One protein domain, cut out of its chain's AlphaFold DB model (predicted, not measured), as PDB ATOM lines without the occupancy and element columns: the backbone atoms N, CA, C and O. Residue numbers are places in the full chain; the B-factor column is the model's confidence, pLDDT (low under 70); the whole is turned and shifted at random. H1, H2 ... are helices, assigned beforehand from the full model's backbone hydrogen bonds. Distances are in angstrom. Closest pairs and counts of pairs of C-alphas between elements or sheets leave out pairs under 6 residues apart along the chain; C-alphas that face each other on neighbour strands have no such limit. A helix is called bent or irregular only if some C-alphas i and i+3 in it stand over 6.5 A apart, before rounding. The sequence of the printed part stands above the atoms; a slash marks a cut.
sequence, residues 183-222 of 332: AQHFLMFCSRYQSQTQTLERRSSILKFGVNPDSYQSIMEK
ATOM      1  N   ALA A 183     240.035 248.813 266.546       66.56
ATOM      2  CA  ALA A 183     239.898 248.050 265.308       66.56
ATOM      3  C   ALA A 183     239.801 248.945 264.056       66.56
ATOM      4  O   ALA A 183     240.517 248.718 263.079       66.56
ATOM      5  N   GLN A 184     238.969 249.994 264.079       69.06
ATOM      6  CA  GLN A 184     238.836 250.907 262.934       69.06
ATOM      7  C   GLN A 184     240.116 251.708 262.686       69.06
ATOM      8  O   GLN A 184     240.473 251.974 261.538       69.06
ATOM      9  N   HIS A 185     240.857 252.037 263.743       65.38
ATOM     10  CA  HIS A 185     242.120 252.756 263.616       65.38
ATOM     11  C   HIS A 185     243.244 251.919 263.039       65.38
ATOM     12  O   HIS A 185     244.026 252.441 262.248       65.38
ATOM     13  N   PHE A 186     243.296 250.629 263.361       69.19
ATOM     14  CA  PHE A 186     244.238 249.731 262.707       69.19
ATOM     15  C   PHE A 186     243.955 249.642 261.200       69.19
ATOM     16  O   PHE A 186     244.870 249.771 260.392       69.19
ATOM     17  N   LEU A 187     242.682 249.529 260.807       74.56
ATOM     18  CA  LEU A 187     242.289 249.514 259.395       74.56
ATOM     19  C   LEU A 187     242.603 250.840 258.682       74.56
ATOM     20  O   LEU A 187     243.167 250.830 257.585       74.56
ATOM     21  N   MET A 188     242.317 251.986 259.311       77.50
ATOM     22  CA  MET A 188     242.681 253.302 258.769       77.50
ATOM     23  C   MET A 188     244.199 253.500 258.675       77.50
ATOM     24  O   MET A 188     244.683 254.064 257.692       77.50
ATOM     25  N   PHE A 189     244.959 253.021 259.663       77.88
ATOM     26  CA  PHE A 189     246.420 253.064 259.646       77.88
ATOM     27  C   PHE A 189     246.979 252.221 258.498       77.88
ATOM     28  O   PHE A 189     247.781 252.725 257.715       77.88
ATOM     29  N   CYS A 190     246.499 250.987 258.333       75.00
ATOM     30  CA  CYS A 190     246.885 250.115 257.224       75.00
ATOM     31  C   CYS A 190     246.566 250.747 255.861       75.00
ATOM     32  O   CYS A 190     247.409 250.723 254.964       75.00
ATOM     33  N   SER A 191     245.393 251.373 255.715       82.56
ATOM     34  CA  SER A 191     245.004 252.074 254.483       82.56
ATOM     35  C   SER A 191     245.919 253.267 254.173       82.56
ATOM     36  O   SER A 191     246.419 253.393 253.051       82.56
ATOM     37  N   ARG A 192     246.222 254.111 255.172       83.19
ATOM     38  CA  ARG A 192     247.174 255.225 255.012       83.19
ATOM     39  C   ARG A 192     248.578 254.735 254.681       83.19
ATOM     40  O   ARG A 192     249.208 255.283 253.781       83.19
ATOM     41  N   TYR A 193     249.050 253.700 255.368       80.88
ATOM     42  CA  TYR A 193     250.367 253.116 255.138       80.88
ATOM     43  C   TYR A 193     250.504 252.575 253.708       80.88
ATOM     44  O   TYR A 193     251.493 252.858 253.030       80.88
ATOM     45  N   GLN A 194     249.482 251.877 253.200       84.62
ATOM     46  CA  GLN A 194     249.448 251.417 251.808       84.62
ATOM     47  C   GLN A 194     249.478 252.586 250.816       84.62
ATOM     48  O   GLN A 194     250.277 252.571 249.879       84.62
ATOM     49  N   SER A 195     248.663 253.623 251.033       86.06
ATOM     50  CA  SER A 195     248.624 254.805 250.159       86.06
ATOM     51  C   SER A 195     249.963 255.557 250.124       86.06
ATOM     52  O   SER A 195     250.450 255.934 249.052       86.06
ATOM     53  N   GLN A 196     250.610 255.723 251.281       84.19
ATOM     54  CA  GLN A 196     251.933 256.343 251.376       84.19
ATOM     55  C   GLN A 196     253.006 255.501 250.681       84.19
ATOM     56  O   GLN A 196     253.827 256.052 249.946       84.19
ATOM     57  N   THR A 197     252.962 254.179 250.848       83.38
ATOM     58  CA  THR A 197     253.896 253.256 250.187       83.38
ATOM     59  C   THR A 197     253.755 253.336 248.667       83.38
ATOM     60  O   THR A 197     254.747 253.558 247.981       83.38
ATOM     61  N   GLN A 198     252.529 253.296 248.135       86.56
ATOM     62  CA  GLN A 198     252.281 253.453 246.694       86.56
ATOM     63  C   GLN A 198     252.748 254.816 246.164       86.56
ATOM     64  O   GLN A 198     253.277 254.920 245.055       86.56
ATOM     65  N   THR A 199     252.569 255.882 246.947       85.44
ATOM     66  CA  THR A 199     253.035 257.223 246.569       85.44
ATOM     67  C   THR A 199     254.559 257.287 246.523       85.44
ATOM     68  O   THR A 199     255.123 257.841 245.577       85.44
ATOM     69  N   LEU A 200     255.236 256.690 247.507       81.69
ATOM     70  CA  LEU A 200     256.693 256.570 247.533       81.69
ATOM     71  C   LEU A 200     257.210 255.719 246.372       81.69
ATOM     72  O   LEU A 200     258.171 256.118 245.721       81.69
ATOM     73  N   GLU A 201     256.557 254.605 246.051       83.94
ATOM     74  CA  GLU A 201     256.909 253.761 244.906       83.94
ATOM     75  C   GLU A 201     256.778 254.519 243.583       83.94
ATOM     76  O   GLU A 201     257.717 254.511 242.779       83.94
ATOM     77  N   ARG A 202     255.676 255.253 243.378       85.12
ATOM     78  CA  ARG A 202     255.485 256.105 242.191       85.12
ATOM     79  C   ARG A 202     256.542 257.199 242.104       85.12
ATOM     80  O   ARG A 202     257.157 257.361 241.052       85.12
ATOM     81  N   ARG A 203     256.805 257.913 243.204       80.94
ATOM     82  CA  ARG A 203     257.850 258.950 243.252       80.94
ATOM     83  C   ARG A 203     259.236 258.362 242.993       80.94
ATOM     84  O   ARG A 203     259.993 258.939 242.222       80.94
ATOM     85  N   SER A 204     259.544 257.192 243.553       78.88
ATOM     86  CA  SER A 204     260.808 256.496 243.290       78.88
ATOM     87  C   SER A 204     260.931 256.082 241.823       78.88
ATOM     88  O   SER A 204     262.001 256.201 241.242       78.88
ATOM     89  N   SER A 205     259.827 255.664 241.199       80.75
ATOM     90  CA  SER A 205     259.803 255.278 239.787       80.75
ATOM     91  C   SER A 205     260.034 256.482 238.878       80.75
ATOM     92  O   SER A 205     260.828 256.388 237.954       80.75
ATOM     93  N   ILE A 206     259.434 257.637 239.180       79.44
ATOM     94  CA  ILE A 206     259.686 258.891 238.450       79.44
ATOM     95  C   ILE A 206     261.150 259.325 238.601       79.44
ATOM     96  O   ILE A 206     261.784 259.700 237.618       79.44
ATOM     97  N   LEU A 207     261.714 259.213 239.808       74.19
ATOM     98  CA  LEU A 207     263.123 259.529 240.057       74.19
ATOM     99  C   LEU A 207     264.080 258.593 239.297       74.19
ATOM    100  O   LEU A 207     265.142 259.040 238.876       74.19
ATOM    101  N   LYS A 208     263.699 257.333 239.044       73.31
ATOM    102  CA  LYS A 208     264.488 256.405 238.214       73.31
ATOM    103  C   LYS A 208     264.570 256.817 236.741       73.31
ATOM    104  O   LYS A 208     265.540 256.459 236.087       73.31
ATOM    105  N   PHE A 209     263.596 257.564 236.216       73.31
ATOM    106  CA  PHE A 209     263.601 257.988 234.810       73.31
ATOM    107  C   PHE A 209     264.463 259.233 234.537       73.31
ATOM    108  O   PHE A 209     264.734 259.526 233.377       73.31
ATOM    109  N   GLY A 210     264.897 259.963 235.572       75.19
ATOM    110  CA  GLY A 210     265.633 261.227 235.418       75.19
ATOM    111  C   GLY A 210     267.077 261.226 235.924       75.19
ATOM    112  O   GLY A 210     267.772 262.225 235.755       75.19
ATOM    113  N   VAL A 211     267.537 260.147 236.562       69.31
ATOM    114  CA  VAL A 211     268.866 260.079 237.188       69.31
ATOM    115  C   VAL A 211     269.681 258.978 236.522       69.31
ATOM    116  O   VAL A 211     269.160 257.900 236.251       69.31
ATOM    117  N   ASN A 212     270.965 259.251 236.271       69.94
ATOM    118  CA  ASN A 212     271.904 258.259 235.756       69.94
ATOM    119  C   ASN A 212     271.839 256.985 236.638       69.94
ATOM    120  O   ASN A 212     272.030 257.105 237.857       69.94
ATOM    121  N   PRO A 213     271.548 255.798 236.065       69.06
ATOM    122  CA  PRO A 213     271.372 254.552 236.815       69.06
ATOM    123  C   PRO A 213     272.529 254.259 237.780       69.06
ATOM    124  O   PRO A 213     272.276 253.840 238.910       69.06
ATOM    125  N   ASP A 214     273.763 254.610 237.410       73.19
ATOM    126  CA  ASP A 214     274.957 254.382 238.234       73.19
ATOM    127  C   ASP A 214     274.981 255.246 239.513       73.19
ATOM    128  O   ASP A 214     275.449 254.820 240.571       73.19
ATOM    129  N   SER A 215     274.422 256.460 239.459       69.12
ATOM    130  CA  SER A 215     274.312 257.349 240.631       69.12
ATOM    131  C   SER A 215     273.152 256.963 241.547       69.12
ATOM    132  O   SER A 215     273.257 257.079 242.767       69.12
ATOM    133  N   TYR A 216     272.046 256.479 240.976       64.75
ATOM    134  CA  TYR A 216     270.904 256.003 241.757       64.75
ATOM    135  C   TYR A 216     271.259 254.741 242.550       64.75
ATOM    136  O   TYR A 216     270.854 254.586 243.705       64.75
ATOM    137  N   GLN A 217     272.055 253.864 241.940       64.75
ATOM    138  CA  GLN A 217     272.502 252.621 242.540       64.75
ATOM    139  C   GLN A 217     273.423 252.877 243.744       64.75
ATOM    140  O   GLN A 217     273.130 252.377 244.824       64.75
ATOM    141  N   SER A 218     274.391 253.791 243.637       63.53
ATOM    142  CA  SER A 218     275.253 254.225 244.757       63.53
ATOM    143  C   SER A 218     274.482 254.784 245.974       63.53
ATOM    144  O   SER A 218     274.852 254.529 247.123       63.53
ATOM    145  N   ILE A 219     273.365 255.490 245.752       63.19
ATOM    146  CA  ILE A 219     272.539 256.078 246.827       63.19
ATOM    147  C   ILE A 219     271.590 255.038 247.457       63.19
ATOM    148  O   ILE A 219     271.277 255.113 248.649       63.19
ATOM    149  N   MET A 220     271.123 254.061 246.675       58.78
ATOM    150  CA  MET A 220     270.211 253.002 247.129       58.78
ATOM    151  C   MET A 220     270.926 251.732 247.631       58.78
ATOM    152  O   MET A 220     270.282 250.897 248.270       58.78
ATOM    153  N   GLU A 221     272.235 251.574 247.408       51.28
ATOM    154  CA  GLU A 221     273.023 250.356 247.684       51.28
ATOM    155  C   GLU A 221     273.349 250.063 249.168       51.28
ATOM    156  O   GLU A 221     274.339 249.409 249.497       51.28
ATOM    157  N   LYS A 222     272.433 250.382 250.090       53.56
ATOM    158  CA  LYS A 222     272.335 249.656 251.377       53.56
ATOM    159  C   LYS A 222     271.035 248.841 251.517       53.56
ATOM    160  O   LYS A 222     270.317 248.982 252.508       53.56
TER     161      LYS A 222
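This is residues 183 to 222 of the 332 residues of an uncharacterized protein of Puccinia sorghi (UniProt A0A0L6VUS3). One long helix, H1, makes nearly the whole length, and after its last residue, Gly 210, the backbone turns and folds part of the way back in a short helix, H2, like a long stem with a small hook. The two helices open as a narrow V with very unequal arms, and the free length of H1, residues 183 to 206, sticks out alone. The printed part has 40 residues with two named helices, H1 then H2, and no named strand; its class is all helix. It is extended, a rod spanning 45 by 20 by 6 A, with a radius of gyration of the C-alphas of 14.6 A.

H1 is residues 183 to 210 and measures 41.6 A from first to last C-alpha. It begins at C-alpha 183, at (239.898, 248.050, 265.308), and ends at C-alpha 210, at (265.633, 261.227, 235.418). H2 is residues 213 to 220, 10.5 A long, and ends at C-alpha 220, at (270.211, 253.002, 247.129). Neither helix is bent.

H1 and H2 are close but not clearly touching, with 1 pair of C-alphas within 8 A, those of Lys 208 and Tyr 216, 7.3 A apart. Their lines stand at a shallow tilt of 34 degrees, only just short of steep. They run opposite ways, with their centres 22.0 A apart. In H2 every O i to N i+4 pair is within hydrogen-bond range; in H1, 23 of 24 are.

The C-alphas farthest apart are those of Ala 183 and Asp 214, at 44.7 A. The printed part has no cut, and the link from H1 to H2 is tight, with 2 residues between them. Residues 209 to 215, of which 213 to 215 belong to H2, also stand free. The mean pLDDT of the printed part is 74.2, and it is under 70 at residues 183 to 186, 211 to 213 and 215 to 222.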